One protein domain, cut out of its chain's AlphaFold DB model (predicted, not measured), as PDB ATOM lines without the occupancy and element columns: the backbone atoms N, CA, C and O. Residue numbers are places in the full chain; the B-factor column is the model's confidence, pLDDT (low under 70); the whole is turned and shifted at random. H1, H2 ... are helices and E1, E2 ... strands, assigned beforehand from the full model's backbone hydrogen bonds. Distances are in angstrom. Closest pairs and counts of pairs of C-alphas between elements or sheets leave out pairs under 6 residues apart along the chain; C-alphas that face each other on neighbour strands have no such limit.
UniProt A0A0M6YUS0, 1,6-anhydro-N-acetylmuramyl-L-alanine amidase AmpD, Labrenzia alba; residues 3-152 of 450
ATOM      1  N   ALA A   3       6.456  28.598   6.334       63.28
ATOM      2  CA  ALA A   3       7.002  29.268   7.511       63.28
ATOM      3  C   ALA A   3       6.262  30.580   7.755       63.28
ATOM      4  O   ALA A   3       5.847  31.262   6.822       63.28
ATOM      5  N   THR A   4       6.069  30.934   9.020       70.81
ATOM      6  CA  THR A   4       5.451  32.205   9.395       70.81
ATOM      7  C   THR A   4       6.520  33.148   9.898       70.81
ATOM      8  O   THR A   4       7.104  32.922  10.952       70.81
ATOM      9  N   ILE A   5       6.747  34.227   9.164       66.19
ATOM     10  CA  ILE A   5       7.548  35.341   9.648       66.19
ATOM     11  C   ILE A   5       6.604  36.279  10.381       66.19
ATOM     12  O   ILE A   5       5.580  36.732   9.864       66.19
ATOM     13  N   ARG A   6       6.930  36.544  11.633       66.19
ATOM     14  CA  ARG A   6       6.185  37.468  12.462       66.19
ATOM     15  C   ARG A   6       7.040  38.714  12.632       66.19
ATOM     16  O   ARG A   6       7.957  38.738  13.440       66.19
ATOM     17  N   ILE A   7       6.748  39.749  11.861       62.41
ATOM     18  CA  ILE A   7       7.369  41.054  12.063       62.41
ATOM     19  C   ILE A   7       6.619  41.695  13.221       62.41
ATOM     20  O   ILE A   7       5.471  42.121  13.107       62.41
ATOM     21  N   ASP A   8       7.247  41.638  14.382       59.59
ATOM     22  CA  ASP A   8       6.639  41.949  15.651       59.59
ATOM     23  C   ASP A   8       7.471  42.966  16.402       59.59
ATOM     24  O   ASP A   8       8.413  42.627  17.115       59.59
ATOM     25  N   ASN A   9       7.058  44.221  16.293       53.12
ATOM     26  CA  ASN A   9       7.623  45.294  17.093       53.12
ATOM     27  C   ASN A   9       7.025  45.342  18.514       53.12
ATOM     28  O   ASN A   9       7.183  46.350  19.203       53.12
ATOM     29  N   ARG A  10       6.372  44.265  19.001       49.97
ATOM     30  CA  ARG A  10       6.141  44.040  20.443       49.97
ATOM     31  C   ARG A  10       7.511  43.921  21.120       49.97
ATOM     32  O   ARG A  10       8.084  42.842  21.211       49.97
ATOM     33  N   TYR A  11       8.050  45.074  21.494       45.56
ATOM     34  CA  TYR A  11       9.475  45.314  21.697       45.56
ATOM     35  C   TYR A  11      10.143  44.374  22.715       45.56
ATOM     36  O   TYR A  11       9.652  44.160  23.825       45.56
ATOM     37  N   SER A  12      11.322  43.889  22.326       35.62
ATOM     38  CA  SER A  12      12.296  43.078  23.056       35.62
ATOM     39  C   SER A  12      13.194  43.878  24.012       35.62
ATOM     40  O   SER A  12      14.346  43.497  24.197       35.62
ATOM     41  N   ILE A  13      12.723  44.939  24.681       43.75
ATOM     42  CA  ILE A  13      13.596  45.671  25.621       43.75
ATOM     43  C   ILE A  13      13.400  45.192  27.055       43.75
ATOM     44  O   ILE A  13      12.837  45.880  27.902       43.75
ATOM     45  N   ASN A  14      13.818  43.948  27.282       38.09
ATOM     46  CA  ASN A  14      14.604  43.521  28.438       38.09
ATOM     47  C   ASN A  14      14.852  42.009  28.288       38.09
ATOM     48  O   ASN A  14      13.935  41.200  28.481       38.09
ATOM     49  N   ARG A  15      16.095  41.604  27.996       45.50
ATOM     50  CA  ARG A  15      16.489  40.183  27.872       45.50
ATOM     51  C   ARG A  15      16.206  39.355  29.142       45.50
ATOM     52  O   ARG A  15      16.159  38.132  29.061       45.50
ATOM     53  N   HIS A  16      15.939  39.998  30.290       37.47
ATOM     54  CA  HIS A  16      15.618  39.333  31.560       37.47
ATOM     55  C   HIS A  16      14.148  39.418  32.016       37.47
ATOM     56  O   HIS A  16      13.695  38.520  32.728       37.47
ATOM     57  N   ARG A  17      13.365  40.432  31.614       41.38
ATOM     58  CA  ARG A  17      12.007  40.653  32.174       41.38
ATOM     59  C   ARG A  17      10.864  39.980  31.408       41.38
ATOM     60  O   ARG A  17       9.780  39.823  31.963       41.38
ATOM     61  N   LEU A  18      11.105  39.469  30.198       39.69
ATOM     62  CA  LEU A  18      10.104  38.692  29.446       39.69
ATOM     63  C   LEU A  18       9.723  37.354  30.113       39.69
ATOM     64  O   LEU A  18       8.657  36.816  29.824       39.69
ATOM     65  N   ARG A  19      10.516  36.850  31.072       40.56
ATOM     66  CA  ARG A  19      10.125  35.689  31.897       40.56
ATOM     67  C   ARG A  19       8.937  35.974  32.831       40.56
ATOM     68  O   ARG A  19       8.331  35.027  33.315       40.56
ATOM     69  N   ALA A  20       8.589  37.243  33.072       37.50
ATOM     70  CA  ALA A  20       7.549  37.646  34.025       37.50
ATOM     71  C   ALA A  20       6.192  38.023  33.387       37.50
ATOM     72  O   ALA A  20       5.268  38.414  34.099       37.50
ATOM     73  N   GLY A  21       6.041  37.900  32.061       34.88
ATOM     74  CA  GLY A  21       4.728  37.910  31.398       34.88
ATOM     75  C   GLY A  21       3.908  39.205  31.495       34.88
ATOM     76  O   GLY A  21       2.681  39.133  31.476       34.88
ATOM     77  N   ARG A  22       4.523  40.390  31.606       39.25
ATOM     78  CA  ARG A  22       3.777  41.661  31.644       39.25
ATOM     79  C   ARG A  22       4.409  42.717  30.739       39.25
ATOM     80  O   ARG A  22       5.621  42.883  30.748       39.25
ATOM     81  N   HIS A  23       3.525  43.428  30.029       34.97
ATOM     82  CA  HIS A  23       3.728  44.536  29.080       34.97
ATOM     83  C   HIS A  23       3.832  44.127  27.598       34.97
ATOM     84  O   HIS A  23       4.903  43.930  27.040       34.97
ATOM     85  N   HIS A  24       2.663  44.043  26.950       35.53
ATOM     86  CA  HIS A  24       2.517  44.058  25.497       35.53
ATOM     87  C   HIS A  24       2.122  45.473  25.068       35.53
ATOM     88  O   HIS A  24       1.101  45.989  25.520       35.53
ATOM     89  N   PHE A  25       2.915  46.096  24.203       38.84
ATOM     90  CA  PHE A  25       2.418  47.155  23.334       38.84
ATOM     91  C   PHE A  25       2.183  46.508  21.968       38.84
ATOM     92  O   PHE A  25       3.145  46.104  21.323       38.84
ATOM     93  N   ASP A  26       0.923  46.322  21.576       49.53
ATOM     94  CA  ASP A  26       0.553  45.780  20.266       49.53
ATOM     95  C   ASP A  26       0.767  46.863  19.198       49.53
ATOM     96  O   ASP A  26      -0.130  47.650  18.914       49.53
ATOM     97  N   ASP A  27       1.974  46.927  18.635       57.31
ATOM     98  CA  ASP A  27       2.317  47.880  17.570       57.31
ATOM     99  C   ASP A  27       2.947  47.166  16.376       57.31
ATOM    100  O   ASP A  27       4.157  47.236  16.151       57.31
ATOM    101  N   PRO A  28       2.143  46.371  15.659       66.00
ATOM    102  CA  PRO A  28       2.614  45.648  14.495       66.00
ATOM    103  C   PRO A  28       3.094  46.613  13.408       66.00
ATOM    104  O   PRO A  28       2.494  47.660  13.180       66.00
ATOM    105  N   VAL A  29       4.132  46.217  12.666       75.56
ATOM    106  CA  VAL A  29       4.430  46.854  11.378       75.56
ATOM    107  C   VAL A  29       3.380  46.372  10.385       75.56
ATOM    108  O   VAL A  29       3.525  45.331   9.735       75.56
ATOM    109  N   GLU A  30       2.268  47.095  10.343       73.38
ATOM    110  CA  GLU A  30       1.226  46.904   9.345       73.38
ATOM    111  C   GLU A  30       1.813  47.275   7.975       73.38
ATOM    112  O   GLU A  30       2.442  48.321   7.837       73.38
ATOM    113  N   SER A  31       1.659  46.399   6.979       83.06
ATOM    114  CA  SER A  31       2.110  46.639   5.599       83.06
ATOM    115  C   SER A  31       3.636  46.715   5.398       83.06
ATOM    116  O   SER A  31       4.178  47.718   4.942       83.06
ATOM    117  N   ALA A  32       4.349  45.622   5.664       91.19
ATOM    118  CA  ALA A  32       5.723  45.416   5.202       91.19
ATOM    119  C   ALA A  32       5.760  44.371   4.086       91.19
ATOM    120  O   ALA A  32       5.235  43.266   4.254       91.19
ATOM    121  N   ASP A  33       6.388  44.723   2.968       95.00
ATOM    122  CA  ASP A  33       6.666  43.799   1.875       95.00
ATOM    123  C   ASP A  33       7.894  42.955   2.233       95.00
ATOM    124  O   ASP A  33       8.909  43.471   2.713       95.00
ATOM    125  N   VAL A  34       7.794  41.644   2.023       94.69
ATOM    126  CA  VAL A  34       8.858  40.694   2.341       94.69
ATOM    127  C   VAL A  34       9.351  40.018   1.075       94.69
ATOM    128  O   VAL A  34       8.559  39.515   0.280       94.69
ATOM    129  N   PHE A  35      10.667  39.986   0.909       95.56
ATOM    130  CA  PHE A  35      11.358  39.412  -0.238       95.56
ATOM    131  C   PHE A  35      12.279  38.292   0.226       95.56
ATOM    132  O   PHE A  35      12.826  38.346   1.328       95.56
ATOM    133  N   LEU A  36      12.464  37.289  -0.626       94.50
ATOM    134  CA  LEU A  36      13.360  36.176  -0.365       94.50
ATOM    135  C   LEU A  36      14.145  35.875  -1.637       94.50
ATOM    136  O   LEU A  36      13.546  35.547  -2.657       94.50
ATOM    137  N   TYR A  37      15.466  35.982  -1.552       95.00
ATOM    138  CA  TYR A  37      16.387  35.720  -2.658       95.00
ATOM    139  C   TYR A  37      17.453  34.734  -2.213       95.00
ATOM    140  O   TYR A  37      17.830  34.736  -1.036       95.00
ATOM    141  N   LYS A  38      17.976  33.914  -3.125       93.69
ATOM    142  CA  LYS A  38      19.202  33.179  -2.828       93.69
ATOM    143  C   LYS A  38      20.339  34.188  -2.695       93.69
ATOM    144  O   LYS A  38      20.339  35.221  -3.360       93.69
ATOM    145  N   LEU A  39      21.274  33.958  -1.776       89.56
ATOM    146  CA  LEU A  39      22.265  34.986  -1.430       89.56
ATOM    147  C   LEU A  39      23.182  35.365  -2.613       89.56
ATOM    148  O   LEU A  39      23.718  36.472  -2.650       89.56
ATOM    149  N   ASP A  40      23.375  34.447  -3.555       87.88
ATOM    150  CA  ASP A  40      24.177  34.585  -4.769       87.88
ATOM    151  C   ASP A  40      23.414  35.165  -5.975       87.88
ATOM    152  O   ASP A  40      24.063  35.566  -6.946       87.88
ATOM    153  N   ASP A  41      22.086  35.301  -5.894       90.81
ATOM    154  CA  ASP A  41      21.258  35.870  -6.963       90.81
ATOM    155  C   ASP A  41      21.566  37.359  -7.199       90.81
ATOM    156  O   ASP A  41      21.876  38.127  -6.279       90.81
ATOM    157  N   ALA A  42      21.431  37.812  -8.449       87.56
ATOM    158  CA  ALA A  42      21.630  39.219  -8.800       87.56
ATOM    159  C   ALA A  42      20.613  40.128  -8.084       87.56
ATOM    160  O   ALA A  42      20.942  41.235  -7.649       87.56
ATOM    161  N   GLU A  43      19.394  39.630  -7.893       87.38
ATOM    162  CA  GLU A  43      18.281  40.274  -7.207       87.38
ATOM    163  C   GLU A  43      18.588  40.553  -5.727       87.38
ATOM    164  O   GLU A  43      18.134  41.564  -5.184       87.38
ATOM    165  N   ALA A  44      19.430  39.732  -5.086       88.19
ATOM    166  CA  ALA A  44      19.876  39.958  -3.712       88.19
ATOM    167  C   ALA A  44      20.747  41.222  -3.572       88.19
ATOM    168  O   ALA A  44      20.883  41.762  -2.474       88.19
ATOM    169  N   ARG A  45      21.311  41.733  -4.678       89.56
ATOM    170  CA  ARG A  45      22.177  42.928  -4.707       89.56
ATOM    171  C   ARG A  45      21.429  44.221  -5.022       89.56
ATOM    172  O   ARG A  45      22.018  45.299  -4.948       89.56
ATOM    173  N   VAL A  46      20.150  44.139  -5.383       92.31
ATOM    174  CA  VAL A  46      19.324  45.317  -5.687       92.31
ATOM    175  C   VAL A  46      19.199  46.182  -4.421       92.31
ATOM    176  O   VAL A  46      18.981  45.644  -3.339       92.31
ATOM    177  N   PRO A  47      19.343  47.514  -4.467       92.81
ATOM    178  CA  PRO A  47      19.100  48.348  -3.288       92.81
ATOM    179  C   PRO A  47      17.608  48.355  -2.919       92.81
ATOM    180  O   PRO A  47      16.758  48.192  -3.790       92.81
ATOM    181  N   PHE A  48      17.263  48.623  -1.654       92.62
ATOM    182  CA  PHE A  48      15.858  48.693  -1.214       92.62
ATOM    183  C   PHE A  48      14.991  49.633  -2.066       92.62
ATOM    184  O   PHE A  48      13.840  49.318  -2.349       92.62
ATOM    185  N   SER A  49      15.552  50.751  -2.541       90.19
ATOM    186  CA  SER A  49      14.867  51.700  -3.431       90.19
ATOM    187  C   SER A  49      14.511  51.133  -4.812       90.19
ATOM    188  O   SER A  49      13.665  51.702  -5.497       90.19
ATOM    189  N   GLY A  50      15.154  50.042  -5.235       92.94
ATOM    190  CA  GLY A  50      14.884  49.344  -6.492       92.94
ATOM    191  C   GLY A  50      13.927  48.157  -6.354       92.94
ATOM    192  O   GLY A  50      13.532  47.583  -7.371       92.94
ATOM    193  N   LEU A  51      13.549  47.775  -5.130       93.44
ATOM    194  CA  LEU A  51      12.605  46.684  -4.910       93.44
ATOM    195  C   LEU A  51      11.197  47.099  -5.341       93.44
ATOM    196  O   LEU A  51      10.736  48.210  -5.084       93.44
ATOM    197  N   ARG A  52      10.496  46.178  -6.005       92.94
ATOM    198  CA  ARG A  52       9.117  46.373  -6.460       92.94
ATOM    199  C   ARG A  52       8.209  45.427  -5.699       92.94
ATOM    200  O   ARG A  52       8.474  44.232  -5.679       92.94
ATOM    201  N   ARG A  53       7.100  45.936  -5.160       91.69
ATOM    202  CA  ARG A  53       6.104  45.146  -4.414       91.69
ATOM    203  C   ARG A  53       5.601  43.906  -5.159       91.69
ATOM    204  O   ARG A  53       5.324  42.894  -4.534       91.69
ATOM    205  N   THR A  54       5.541  43.949  -6.490       93.19
ATOM    206  CA  THR A  54       5.188  42.793  -7.339       93.19
ATOM    207  C   THR A  54       6.132  41.600  -7.182       93.19
ATOM    208  O   THR A  54       5.745  40.483  -7.501       93.19
ATOM    209  N   ASN A  55       7.351  41.831  -6.693       93.00
ATOM    210  CA  ASN A  55       8.372  40.809  -6.483       93.00
ATOM    211  C   ASN A  55       8.400  40.316  -5.025       93.00
ATOM    212  O   ASN A  55       9.236  39.482  -4.682       93.00
ATOM    213  N   ALA A  56       7.541  40.853  -4.152       94.25
ATOM    214  CA  ALA A  56       7.451  40.414  -2.767       94.25
ATOM    215  C   ALA A  56       6.850  39.004  -2.699       94.25
ATOM    216  O   ALA A  56       5.854  38.698  -3.354       94.25
ATOM    217  N   VAL A  57       7.430  38.149  -1.858       93.81
ATOM    218  CA  VAL A  57       6.929  36.793  -1.586       93.81
ATOM    219  C   VAL A  57       5.779  36.788  -0.575       93.81
ATOM    220  O   VAL A  57       5.110  35.771  -0.392       93.81
ATOM    221  N   GLY A  58       5.532  37.920   0.084       92.19
ATOM    222  CA  GLY A  58       4.379  38.131   0.945       92.19
ATOM    223  C   GLY A  58       4.368  39.521   1.567       92.19
ATOM    224  O   GLY A  58       5.341  40.269   1.474       92.19
ATOM    225  N   GLN A  59       3.265  39.845   2.236       92.69
ATOM    226  CA  GLN A  59       3.099  41.098   2.960       92.69
ATOM    227  C   GLN A  59       2.563  40.847   4.370       92.69
ATOM    228  O   GLN A  59       1.773  39.920   4.584       92.69
ATOM    229  N   THR A  60       2.974  41.666   5.339       89.69
ATOM    230  CA  THR A  60       2.409  41.599   6.690       89.69
ATOM    231  C   THR A  60       0.946  42.030   6.723       89.69
ATOM    232  O   THR A  60       0.519  42.968   6.053       89.69
ATOM    233  N   ASN A  61       0.159  41.346   7.551       85.88
ATOM    234  CA  ASN A  61      -1.201  41.755   7.881       85.88
ATOM    235  C   ASN A  61      -1.226  42.805   9.012       85.88
ATOM    236  O   ASN A  61      -0.191  43.162   9.571       85.88
ATOM    237  N   ARG A  62      -2.431  43.214   9.437       82.31
ATOM    238  CA  ARG A  62      -2.662  44.144  10.568       82.31
ATOM    239  C   ARG A  62      -2.091  43.693  11.922       82.31
ATOM    240  O   ARG A  62      -2.184  44.411  12.898       82.31
ATOM    241  N   ARG A  63      -1.572  42.468  12.032       80.00
ATOM    242  CA  ARG A  63      -0.897  41.942  13.231       80.00
ATOM    243  C   ARG A  63       0.609  41.764  13.012       80.00
ATOM    244  O   ARG A  63       1.237  41.041  13.784       80.00
ATOM    245  N   GLY A  64       1.163  42.334  11.939       83.12
ATOM    246  CA  GLY A  64       2.582  42.243  11.593       83.12
ATOM    247  C   GLY A  64       3.005  40.855  11.098       83.12
ATOM    248  O   GLY A  64       4.185  40.530  11.035       83.12
ATOM    249  N   LYS A  65       2.057  39.973  10.763       86.50
ATOM    250  CA  LYS A  65       2.353  38.585  10.377       86.50
ATOM    251  C   LYS A  65       2.326  38.393   8.875       86.50
ATOM    252  O   LYS A  65       1.366  38.815   8.237       86.50
ATOM    253  N   VAL A  66       3.293  37.642   8.362       89.06
ATOM    254  CA  VAL A  66       3.313  37.133   6.992       89.06
ATOM    255  C   VAL A  66       3.671  35.645   6.993       89.06
ATOM    256  O   VAL A  66       4.574  35.197   7.693       89.06
ATOM    257  N   THR A  67       2.945  34.842   6.222       88.56
ATOM    258  CA  THR A  67       3.266  33.423   6.031       88.56
ATOM    259  C   THR A  67       3.815  33.234   4.628       88.56
ATOM    260  O   THR A  67       3.157  33.596   3.659       88.56
ATOM    261  N   LEU A  68       5.008  32.657   4.533       86.75
ATOM    262  CA  LEU A  68       5.724  32.421   3.287       86.75
ATOM    263  C   LEU A  68       5.844  30.922   3.014       86.75
ATOM    264  O   LEU A  68       5.914  30.098   3.932       86.75
ATOM    265  N   THR A  69       5.905  30.560   1.737       87.44
ATOM    266  CA  THR A  69       6.307  29.210   1.331       87.44
ATOM    267  C   THR A  69       7.824  29.190   1.197       87.44
ATOM    268  O   THR A  69       8.376  29.989   0.449       87.44
ATOM    269  N   LEU A  70       8.492  28.306   1.940       87.38
ATOM    270  CA  LEU A  70       9.946  28.162   1.859       87.38
ATOM    271  C   LEU A  70      10.344  27.297   0.655       87.38
ATOM    272  O   LEU A  70       9.634  26.326   0.362       87.38
ATOM    273  N   PRO A  71      11.477  27.597  -0.004       89.00
ATOM    274  CA  PRO A  71      12.006  26.767  -1.073       89.00
ATOM    275  C   PRO A  71      12.454  25.395  -0.545       89.00
ATOM    276  O   PRO A  71      12.918  25.255   0.586       89.00
ATOM    277  N   HIS A  72      12.322  24.370  -1.387       89.12
ATOM    278  CA  HIS A  72      12.751  22.996  -1.104       89.12
ATOM    279  C   HIS A  72      14.231  22.766  -1.454       89.12
ATOM    280  O   HIS A  72      14.604  21.714  -1.966       89.12
ATOM    281  N   GLU A  73      15.077  23.763  -1.204       89.19
ATOM    282  CA  GLU A  73      16.518  23.695  -1.448       89.19
ATOM    283  C   GLU A  73      17.286  24.082  -0.178       89.19
ATOM    284  O   GLU A  73      16.865  24.959   0.579       89.19
ATOM    285  N   ASN A  74      18.403  23.399   0.074       91.88
ATOM    286  CA  ASN A  74      19.310  23.766   1.157       91.88
ATOM    287  C   ASN A  74      20.143  24.969   0.711       91.88
ATOM    288  O   ASN A  74      20.730  24.939  -0.371       91.88
ATOM    289  N   GLY A  75      20.255  25.998   1.548       93.56
ATOM    290  CA  GLY A  75      21.083  27.141   1.182       93.56
ATOM    291  C   GLY A  75      20.997  28.339   2.111       93.56
ATOM    292  O   GLY A  75      20.263  28.353   3.102       93.56
ATOM    293  N   ASN A  76      21.782  29.351   1.752       94.38
ATOM    294  CA  ASN A  76      21.750  30.667   2.370       94.38
ATOM    295  C   ASN A  76      20.903  31.604   1.513       94.38
ATOM    296  O   ASN A  76      21.090  31.692   0.299       94.38
ATOM    297  N   PHE A  77      20.015  32.335   2.169       94.12
ATOM    298  CA  PHE A  77      19.087  33.256   1.543       94.12
ATOM    299  C   PHE A  77      19.176  34.626   2.193       94.12
ATOM    300  O   PHE A  77      19.534  34.765   3.366       94.12
ATOM    301  N   LEU A  78      18.807  35.638   1.420       94.94
ATOM    302  CA  LEU A  78      18.580  36.987   1.889       94.94
ATOM    303  C   LEU A  78      17.074  37.204   2.050       94.94
ATOM    304  O   LEU A  78      16.329  37.242   1.070       94.94
ATOM    305  N   LEU A  79      16.638  37.341   3.297       93.88
ATOM    306  CA  LEU A  79      15.288  37.745   3.657       93.88
ATOM    307  C   LEU A  79      15.274  39.260   3.849       93.88
ATOM    308  O   LEU A  79      15.937  39.776   4.747       93.88
ATOM    309  N   ARG A  80      14.499  39.967   3.031       94.81
ATOM    310  CA  ARG A  80      14.443  41.433   3.040       94.81
ATOM    311  C   ARG A  80      13.073  41.899   3.470       94.81
ATOM    312  O   ARG A  80      12.071  41.388   2.975       94.81
ATOM    313  N   ILE A  81      13.031  42.871   4.363       93.75
ATOM    314  CA  ILE A  81      11.800  43.391   4.945       93.75
ATOM    315  C   ILE A  81      11.753  44.891   4.688       93.75
ATOM    316  O   ILE A  81      12.577  45.648   5.202       93.75
ATOM    317  N   LEU A  82      10.774  45.306   3.887       94.12
ATOM    318  CA  LEU A  82      10.577  46.686   3.476       94.12
ATOM    319  C   LEU A  82       9.242  47.206   4.029       94.12
ATOM    320  O   LEU A  82       8.190  46.917   3.452       94.12
ATOM    321  N   PRO A  83       9.245  47.943   5.153       90.94
ATOM    322  CA  PRO A  83       8.036  48.604   5.634       90.94
ATOM    323  C   PRO A  83       7.538  49.648   4.626       90.94
ATOM    324  O   PRO A  83       8.343  50.324   3.990       90.94
ATOM    325  N   GLU A  84       6.216  49.815   4.520       87.94
ATOM    326  CA  GLU A  84       5.581  50.812   3.643       87.94
ATOM    327  C   GLU A  84       6.182  52.210   3.834       87.94
ATOM    328  O   GLU A  84       6.565  52.876   2.871       87.94
ATOM    329  N   ASN A  85       6.339  52.621   5.094       86.81
ATOM    330  CA  ASN A  85       7.021  53.851   5.466       86.81
ATOM    331  C   ASN A  85       8.410  53.521   6.012       86.81
ATOM    332  O   ASN A  85       8.561  53.091   7.161       86.81
ATOM    333  N   TRP A  86       9.436  53.754   5.198       89.00
ATOM    334  CA  TRP A  86      10.817  53.476   5.570       89.00
ATOM    335  C   TRP A  86      11.768  54.613   5.193       89.00
ATOM    336  O   TRP A  86      11.460  55.468   4.360       89.00
ATOM    337  N   SER A  87      12.940  54.636   5.824       87.75
ATOM    338  CA  SER A  87      14.019  55.559   5.473       87.75
ATOM    339  C   SER A  87      15.382  54.994   5.852       87.75
ATOM    340  O   SER A  87      15.560  54.463   6.946       87.75
ATOM    341  N   SER A  88      16.375  55.184   4.986       86.38
ATOM    342  CA  SER A  88      17.799  54.959   5.279       86.38
ATOM    343  C   SER A  88      18.526  56.229   5.750       86.38
ATOM    344  O   SER A  88      19.694  56.178   6.121       86.38
ATOM    345  N   ALA A  89      17.846  57.380   5.789       87.06
ATOM    346  CA  ALA A  89      18.462  58.644   6.186       87.06
ATOM    347  C   ALA A  89      18.847  58.651   7.673       87.06
ATOM    348  O   ALA A  89      18.156  58.074   8.515       87.06
ATOM    349  N   ALA A  90      19.937  59.330   8.022       88.31
ATOM    350  CA  ALA A  90      20.324  59.498   9.418       88.31
ATOM    351  C   ALA A  90      19.226  60.245  10.204       88.31
ATOM    352  O   ALA A  90      18.653  61.221   9.710       88.31
ATOM    353  N   VAL A  91      18.930  59.785  11.422       90.25
ATOM    354  CA  VAL A  91      17.926  60.418  12.287       90.25
ATOM    355  C   VAL A  91      18.495  61.721  12.827       90.25
ATOM    356  O   VAL A  91      19.565  61.722  13.413       90.25
ATOM    357  N   GLY A  92      17.820  62.845  12.602       90.19
ATOM    358  CA  GLY A  92      18.340  64.156  12.991       90.19
ATOM    359  C   GLY A  92      17.523  65.306  12.401       90.19
ATOM    360  O   GLY A  92      16.395  65.078  11.952       90.19
ATOM    361  N   PRO A  93      18.076  66.530  12.350       88.44
ATOM    362  CA  PRO A  93      17.324  67.733  11.973       88.44
ATOM    363  C   PRO A  93      16.650  67.653  10.601       88.44
ATOM    364  O   PRO A  93      15.475  67.986  10.445       88.44
ATOM    365  N   ASN A  94      17.364  67.080   9.631       83.44
ATOM    366  CA  ASN A  94      16.905  66.930   8.247       83.44
ATOM    367  C   ASN A  94      15.865  65.815   8.064       83.44
ATOM    368  O   ASN A  94      15.194  65.759   7.032       83.44
ATOM    369  N   LEU A  95      15.704  64.933   9.058       80.25
ATOM    370  CA  LEU A  95      14.626  63.950   9.095       80.25
ATOM    371  C   LEU A  95      13.348  64.654   9.577       80.25
ATOM    372  O   LEU A  95      12.902  64.477  10.704       80.25
ATOM    373  N   SER A  96      12.831  65.573   8.769       62.12
ATOM    374  CA  SER A  96      11.668  66.417   9.089       62.12
ATOM    375  C   SER A  96      10.709  66.578   7.914       62.12
ATOM    376  O   SER A  96       9.711  67.290   8.020       62.12
ATOM    377  N   ARG A  97      10.979  65.900   6.792       55.78
ATOM    378  CA  ARG A  97      10.032  65.868   5.680       55.78
ATOM    379  C   ARG A  97       8.754  65.198   6.172       55.78
ATOM    380  O   ARG A  97       8.866  64.194   6.881       55.78
ATOM    381  N   PRO A  98       7.564  65.705   5.812       51.94
ATOM    382  CA  PRO A  98       6.373  64.903   5.965       51.94
ATOM    383  C   PRO A  98       6.626  63.631   5.157       51.94
ATOM    384  O   PRO A  98       6.618  63.633   3.926       51.94
ATOM    385  N   PHE A  99       6.895  62.538   5.868       59.84
ATOM    386  CA  PHE A  99       6.550  61.215   5.387       59.84
ATOM    387  C   PHE A  99       5.095  61.278   4.905       59.84
ATOM    388  O   PHE A  99       4.362  62.139   5.411       59.84
ATOM    389  N   PRO A 100       4.698  60.462   3.909       52.50
ATOM    390  CA  PRO A 100       3.396  60.563   3.246       52.50
ATOM    391  C   PRO A 100       2.317  61.001   4.232       52.50
ATOM    392  O   PRO A 100       2.204  60.389   5.293       52.50
ATOM    393  N   ALA A 101       1.654  62.133   3.962       49.12
ATOM    394  CA  ALA A 101       0.863  62.854   4.958       49.12
ATOM    395  C   ALA A 101      -0.013  61.887   5.778       49.12
ATOM    396  O   ALA A 101      -0.925  61.269   5.237       49.12
ATOM    397  N   GLY A 102       0.304  61.728   7.068       56.28
ATOM    398  CA  GLY A 102      -0.362  60.763   7.953       56.28
ATOM    399  C   GLY A 102       0.462  59.533   8.356       56.28
ATOM    400  O   GLY A 102      -0.011  58.759   9.185       56.28
ATOM    401  N   ALA A 103       1.691  59.358   7.859       63.88
ATOM    402  CA  ALA A 103       2.598  58.312   8.327       63.88
ATOM    403  C   ALA A 103       3.020  58.582   9.783       63.88
ATOM    404  O   ALA A 103       3.985  59.294  10.063       63.88
ATOM    405  N   GLY A 104       2.277  58.006  10.731       73.50
ATOM    406  CA  GLY A 104       2.586  58.088  12.158       73.50
ATOM    407  C   GLY A 104       3.891  57.380  12.531       73.50
ATOM    408  O   GLY A 104       4.426  57.606  13.612       73.50
ATOM    409  N   ARG A 105       4.423  56.515  11.658       80.69
ATOM    410  CA  ARG A 105       5.598  55.683  11.940       80.69
ATOM    411  C   ARG A 105       6.437  55.460  10.695       80.69
ATOM    412  O   ARG A 105       5.894  55.265   9.611       80.69
ATOM    413  N   VAL A 106       7.750  55.449  10.882       85.69
ATOM    414  CA  VAL A 106       8.738  55.148   9.844       85.69
ATOM    415  C   VAL A 106       9.836  54.300  10.448       85.69
ATOM    416  O   VAL A 106      10.301  54.584  11.555       85.69
ATOM    417  N   TYR A 107      10.285  53.306   9.693       87.44
ATOM    418  CA  TYR A 107      11.274  52.335  10.141       87.44
ATOM    419  C   TYR A 107      12.500  52.278   9.225       87.44
ATOM    420  O   TYR A 107      12.523  52.825   8.121       87.44
ATOM    421  N   ARG A 108      13.535  51.586   9.688       89.56
ATOM    422  CA  ARG A 108      14.591  51.047   8.836       89.56
ATOM    423  C   ARG A 108      14.059  49.836   8.072       89.56
ATOM    424  O   ARG A 108      13.250  49.066   8.589       89.56
ATOM    425  N   ALA A 109      14.502  49.696   6.828       92.81
ATOM    426  CA  ALA A 109      14.356  48.443   6.099       92.81
ATOM    427  C   ALA A 109      15.437  47.468   6.586       92.81
ATOM    428  O   ALA A 109      16.533  47.911   6.921       92.81
ATOM    429  N   LEU A 110      15.135  46.172   6.629       92.94
ATOM    430  CA  LEU A 110      16.009  45.177   7.248       92.94
ATOM    431  C   LEU A 110      16.338  44.041   6.286       92.94
ATOM    432  O   LEU A 110      15.444  43.428   5.706       92.94
ATOM    433  N   ASP A 111      17.627  43.732   6.186       94.38
ATOM    434  CA  ASP A 111      18.148  42.559   5.495       94.38
ATOM    435  C   ASP A 111      18.645  41.534   6.524       94.38
ATOM    436  O   ASP A 111      19.536  41.823   7.329       94.38
ATOM    437  N   LEU A 112      18.100  40.318   6.464       92.94
ATOM    438  CA  LEU A 112      18.480  39.168   7.282       92.94
ATOM    439  C   LEU A 112      19.095  38.080   6.399       92.94
ATOM    440  O   LEU A 112      18.518  37.680   5.388       92.94
ATOM    441  N   LYS A 113      20.245  37.547   6.807       93.50
ATOM    442  CA  LYS A 113      20.802  36.319   6.233       93.50
ATOM    443  C   LYS A 113      20.155  35.138   6.941       93.50
ATOM    444  O   LYS A 113      20.306  34.992   8.155       93.50
ATOM    445  N   ILE A 114      19.442  34.301   6.195       91.75
ATOM    446  CA  ILE A 114      18.773  33.119   6.741       91.75
ATOM    447  C   ILE A 114      19.317  31.844   6.104       91.75
ATOM    448  O   ILE A 114      19.586  31.804   4.904       91.75
ATOM    449  N   LYS A 115      19.473  30.790   6.905       92.69
ATOM    450  CA  LYS A 115      19.794  29.448   6.412       92.69
ATOM    451  C   LYS A 115      18.516  28.624   6.353       92.69
ATOM    452  O   LYS A 115      17.809  28.518   7.357       92.69
ATOM    453  N   ILE A 116      18.234  28.033   5.197       91.56
ATOM    454  CA  ILE A 116      17.084  27.151   4.989       91.56
ATOM    455  C   ILE A 116      17.591  25.724   4.803       91.56
ATOM    456  O   ILE A 116      18.444  25.475   3.950       91.56
ATOM    457  N   ASP A 117      17.030  24.802   5.584       90.81
ATOM    458  CA  ASP A 117      17.152  23.365   5.351       90.81
ATOM    459  C   ASP A 117      15.908  22.918   4.568       90.81
ATOM    460  O   ASP A 117      14.814  22.782   5.113       90.81
ATOM    461  N   GLY A 118      16.079  22.728   3.262       85.75
ATOM    462  CA  GLY A 118      15.069  22.489   2.234       85.75
ATOM    463  C   GLY A 118      14.474  21.082   2.165       85.75
ATOM    464  O   GLY A 118      13.644  20.838   1.291       85.75
ATOM    465  N   ASN A 119      14.844  20.162   3.063       84.75
ATOM    466  CA  ASN A 119      14.456  18.746   2.996       84.75
ATOM    467  C   ASN A 119      12.941  18.553   2.747       84.75
ATOM    468  O   ASN A 119      12.129  19.028   3.552       84.75
ATOM    469  N   PRO A 120      12.526  17.850   1.671       79.31
ATOM    470  CA  PRO A 120      11.115  17.616   1.372       79.31
ATOM    471  C   PRO A 120      10.358  17.039   2.578       79.31
ATOM    472  O   PRO A 120      10.800  16.089   3.217       79.31
ATOM    473  N   GLY A 121       9.231  17.659   2.940       77.19
ATOM    474  CA  GLY A 121       8.431  17.281   4.115       77.19
ATOM    475  C   GLY A 121       8.949  17.775   5.479       77.19
ATOM    476  O   GLY A 121       8.217  17.666   6.460       77.19
ATOM    477  N   ARG A 122      10.158  18.356   5.561       83.19
ATOM    478  CA  ARG A 122      10.764  18.910   6.796       83.19
ATOM    479  C   ARG A 122      11.449  20.273   6.588       83.19
ATOM    480  O   ARG A 122      12.352  20.634   7.342       83.19
ATOM    481  N   THR A 123      11.041  21.011   5.557       86.69
ATOM    482  CA  THR A 123      11.634  22.308   5.211       86.69
ATOM    483  C   THR A 123      11.460  23.326   6.333       86.69
ATOM    484  O   THR A 123      10.322  23.614   6.707       86.69
ATOM    485  N   HIS A 124      12.552  23.901   6.833       86.25
ATOM    486  CA  HIS A 124      12.515  24.811   7.978       86.25
ATOM    487  C   HIS A 124      13.648  25.847   7.933       86.25
ATOM    488  O   HIS A 124      14.610  25.714   7.173       86.25
ATOM    489  N   ILE A 125      13.519  26.901   8.742       88.00
ATOM    490  CA  ILE A 125      14.557  27.927   8.905       88.00
ATOM    491  C   ILE A 125      15.505  27.451  10.005       88.00
ATOM    492  O   ILE A 125      15.091  27.289  11.151       88.00
ATOM    493  N   ALA A 126      16.768  27.223   9.650       88.31
ATOM    494  CA  ALA A 126      17.795  26.744  10.572       88.31
ATOM    495  C   ALA A 126      18.432  27.894  11.371       88.31
ATOM    496  O   ALA A 126      18.776  27.731  12.540       88.31
ATOM    497  N   SER A 127      18.582  29.069  10.756       89.81
ATOM    498  CA  SER A 127      19.066  30.281  11.422       89.81
ATOM    499  C   SER A 127      18.605  31.540  10.692       89.81
ATOM    500  O   SER A 127      18.294  31.502   9.500       89.81
ATOM    501  N   ALA A 128      18.580  32.659  11.411       87.56
ATOM    502  CA  ALA A 128      18.401  33.996  10.862       87.56
ATOM    503  C   ALA A 128      19.253  34.973  11.673       87.56
ATOM    504  O   ALA A 128      19.179  34.966  12.900       87.56
ATOM    505  N   VAL A 129      20.073  35.765  10.990       87.50
ATOM    506  CA  VAL A 129      20.954  36.775  11.593       87.50
ATOM    507  C   VAL A 129      20.950  38.039  10.746       87.50
ATOM    508  O   VAL A 129      20.669  37.991   9.545       87.50
ATOM    509  N   GLU A 130      21.271  39.171  11.355       85.56
ATOM    510  CA  GLU A 130      21.384  40.443  10.651       85.56
ATOM    511  C   GLU A 130      22.453  40.358   9.551       85.56
ATOM    512  O   GLU A 130      23.501  39.721   9.695       85.56
ATOM    513  N   SER A 131      22.165  40.947   8.388       78.94
ATOM    514  CA  SER A 131      23.081  40.888   7.241       78.94
ATOM    515  C   SER A 131      24.347  41.718   7.458       78.94
ATOM    516  O   SER A 131      25.434  41.317   7.017       78.94
ATOM    517  N   THR A 132      24.194  42.846   8.149       71.69
ATOM    518  CA  THR A 132      25.268  43.643   8.724       71.69
ATOM    519  C   THR A 132      25.509  43.109  10.135       71.69
ATOM    520  O   THR A 132      24.563  42.716  10.807       71.69
ATOM    521  N   ASN A 133      26.755  43.055  10.617       67.88
ATOM    522  CA  ASN A 133      27.052  42.633  11.999       67.88
ATOM    523  C   ASN A 133      26.608  43.707  13.027       67.88
ATOM    524  O   ASN A 133      27.354  44.061  13.936       67.88
ATOM    525  N   SER A 134      25.431  44.299  12.827       75.06
ATOM    526  CA  SER A 134      24.868  45.432  13.541       75.06
ATOM    527  C   SER A 134      23.351  45.296  13.604       75.06
ATOM    528  O   SER A 134      22.716  44.826  12.666       75.06
ATOM    529  N   LYS A 135      22.769  45.772  14.704       76.00
ATOM    530  CA  LYS A 135      21.317  45.806  14.935       76.00
ATOM    531  C   LYS A 135      20.687  47.150  14.570       76.00
ATOM    532  O   LYS A 135      19.541  47.415  14.910       76.00
ATOM    533  N   ALA A 136      21.447  48.018  13.896       80.12
ATOM    534  CA  ALA A 136      21.058  49.397  13.598       80.12
ATOM    535  C   ALA A 136      19.761  49.524  12.777       80.12
ATOM    536  O   ALA A 136      19.083  50.546  12.873       80.12
ATOM    537  N   ASP A 137      19.427  48.500  11.987       85.81
ATOM    538  CA  ASP A 137      18.235  48.475  11.136       85.81
ATOM    539  C   ASP A 137      17.083  47.637  11.719       85.81
ATOM    540  O   ASP A 137      15.961  47.639  11.207       85.81
ATOM    541  N   GLY A 138      17.341  46.942  12.822       84.06
ATOM    542  CA  GLY A 138      16.457  45.940  13.392       84.06
ATOM    543  C   GLY A 138      17.195  44.640  13.687       84.06
ATOM    544  O   GLY A 138      18.398  44.518  13.451       84.06
ATOM    545  N   GLU A 139      16.460  43.666  14.210       84.75
ATOM    546  CA  GLU A 139      17.001  42.359  14.571       84.75
ATOM    547  C   GLU A 139      15.993  41.225  14.364       84.75
ATOM    548  O   GLU A 139      14.777  41.404  14.497       84.75
ATOM    549  N   ALA A 140      16.509  40.031  14.084       83.44
ATOM    550  CA  ALA A 140      15.756  38.795  14.226       83.44
ATOM    551  C   ALA A 140      15.874  38.288  15.668       83.44
ATOM    552  O   ALA A 140      16.964  38.185  16.229       83.44
ATOM    553  N   TRP A 141      14.755  37.900  16.268       71.50
ATOM    554  CA  TRP A 141      14.734  37.269  17.579       71.50
ATOM    555  C   TRP A 141      13.838  36.035  17.564       71.50
ATOM    556  O   TRP A 141      12.854  35.953  16.837       71.50
ATOM    557  N   GLU A 142      14.209  35.029  18.354       70.00
ATOM    558  CA  GLU A 142      13.456  33.776  18.466       70.00
ATOM    559  C   GLU A 142      13.239  33.052  17.118       70.00
ATOM    560  O   GLU A 142      12.121  32.884  16.629       70.00
ATOM    561  N   VAL A 143      14.339  32.579  16.526       74.38
ATOM    562  CA  VAL A 143      14.296  31.715  15.338       74.38
ATOM    563  C   VAL A 143      13.836  30.321  15.757       74.38
ATOM    564  O   VAL A 143      14.538  29.590  16.454       74.38
ATOM    565  N   ARG A 144      12.621  29.961  15.354       74.62
ATOM    566  CA  ARG A 144      12.027  28.636  15.544       74.62
ATOM    567  C   ARG A 144      11.994  27.915  14.202       74.62
ATOM    568  O   ARG A 144      11.987  28.558  13.158       74.62
ATOM    569  N   HIS A 145      11.839  26.590  14.233       70.31
ATOM    570  CA  HIS A 145      11.767  25.755  13.024       70.31
ATOM    571  C   HIS A 145      10.875  26.375  11.920       70.31
ATOM    572  O   HIS A 145      11.308  26.530  10.783       70.31
ATOM    573  N   ASN A 146       9.666  26.843  12.256       72.62
ATOM    574  CA  ASN A 146       8.723  27.396  11.271       72.62
ATOM    575  C   ASN A 146       8.419  28.890  11.455       72.62
ATOM    576  O   ASN A 146       7.347  29.347  11.045       72.62
ATOM    577  N   GLY A 147       9.320  29.662  12.068       79.81
ATOM    578  CA  GLY A 147       9.112  31.101  12.155       79.81
ATOM    579  C   GLY A 147      10.261  31.913  12.724       79.81
ATOM    580  O   GLY A 147      11.103  31.410  13.458       79.81
ATOM    581  N   ILE A 148      10.257  33.192  12.371       82.75
ATOM    582  CA  ILE A 148      11.202  34.202  12.845       82.75
ATOM    583  C   ILE A 148      10.364  35.336  13.432       82.75
ATOM    584  O   ILE A 148       9.422  35.774  12.759       82.75
ATOM    585  N   ASN A 149      10.700  35.824  14.630       82.94
ATOM    586  CA  ASN A 149      10.227  37.139  15.051       82.94
ATOM    587  C   ASN A 149      11.243  38.203  14.625       82.94
ATOM    588  O   ASN A 149      12.448  37.987  14.706       82.94
ATOM    589  N   VAL A 150      10.767  39.350  14.160       82.69
ATOM    590  CA  VAL A 150      11.633  40.446  13.707       82.69
ATOM    591  C   VAL A 150      11.205  41.744  14.366       82.69
ATOM    592  O   VAL A 150      10.013  42.044  14.363       82.69
ATOM    593  N   VAL A 151      12.167  42.515  14.872       80.06
ATOM    594  CA  VAL A 151      11.978  43.914  15.273       80.06
ATOM    595  C   VAL A 151      12.618  44.806  14.216       80.06
ATOM    596  O   VAL A 151      13.786  44.622  13.890       80.06
ATOM    597  N   LEU A 152      11.870  45.768  13.681       84.25
ATOM    598  CA  LEU A 152      12.404  46.807  12.799       84.25
ATOM    599  C   LEU A 152      12.714  48.060  13.597       84.25
ATOM    600  O   LEU A 152      11.902  48.478  14.427       84.25
TER     601      LEU A 152
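Overview. This is residues 3 to 152 of the 450 residues of the protein "1,6-anhydro-N-acetylmuramyl-L-alanine amidase AmpD" of Labrenzia alba (UniProt A0A0M6YUS0). Two strongly twisted four-stranded sheets lie face to face as a sandwich, E2 E4 E6 E7 on one side and E3 E1 E9 E8 on the other. A loop sticks out from this body with residues 13 to 22, which include the short helix H1, and the long link from E4 to E5, residues 84 to 104, reaches out at one end of the long axis. The printed part has 150 residues with two named helices and nine named strands, in the order E1 H1 E2 H2 E3 E4 E5 E6 E7 E8 E9; the first sheet is all antiparallel and the second mixed. The class is mostly strand, with 65 of the 150 residues in named elements. The whole is compact, with a radius of gyration of the C-alphas of 15.8 A and spans of 49 by 43 by 29 A.

Along the chain. In the first sheet, E2 is residues 32 to 38, 19.9 A long, and E4 is residues 75 to 83, 25.5 A, beginning at C-alpha 75 (21.083, 27.141, 1.182). E6 is residues 110 to 117, 21.9 A, and E7 residues 124 to 130, 18.2 A. In the second, E3 is residues 65 to 69, E1 residues 3 to 7 from C-alpha 3 (7.002, 29.268, 7.511), E9 residues 147 to 152, ending at C-alpha 152 (12.404, 46.807, 12.799), and E8 residues 138 to 144, 18.0 A. H1 is residues 17 to 20, H2 residues 42 to 45, and E5 residues 105 to 107.

Arrangement. E2 and E4 are antiparallel, with N 35 and O 80 2.9 A apart, within hydrogen-bond range. E4 and E6 are antiparallel, with N 79 and O 112 at 2.8 A. E6 and E7 form a hairpin, with N 113 and O 129 at 2.8 A. In the other sheet E3 and E1 are antiparallel, with N 5 and O 66 at 2.8 A; E1 and E9 are parallel, with N 6 and O 148 at 2.8 A; E8 and E9 form a hairpin, with N 141 and O 149 at 2.8 A. The facing parts of the sheets are 7.8 A centre to centre, and the closest C-alphas of the edge strands E7 and E8, Val 129 and Ala 140, are 6.2 A apart. H2 only grazes the first sheet, with residues 43 to 45. E5 pairs with no named strand and runs on into E6 at 59 degrees. H1 and H2 are too short for an O i to N i+4 pair; in each, the one O i to N i+3 pair is within range.

Size, cuts and confidence. The two C-alphas farthest apart, Pro 93 and Gly 121, are 51.8 A apart. The printed part has no cut. The long links are H1 to E2, H2 to E3 and E4 to E5. Mean pLDDT of the printed part is 78.6; residue 3, residues 5 to 28, residues 96 to 103 and residue 133 are under 70.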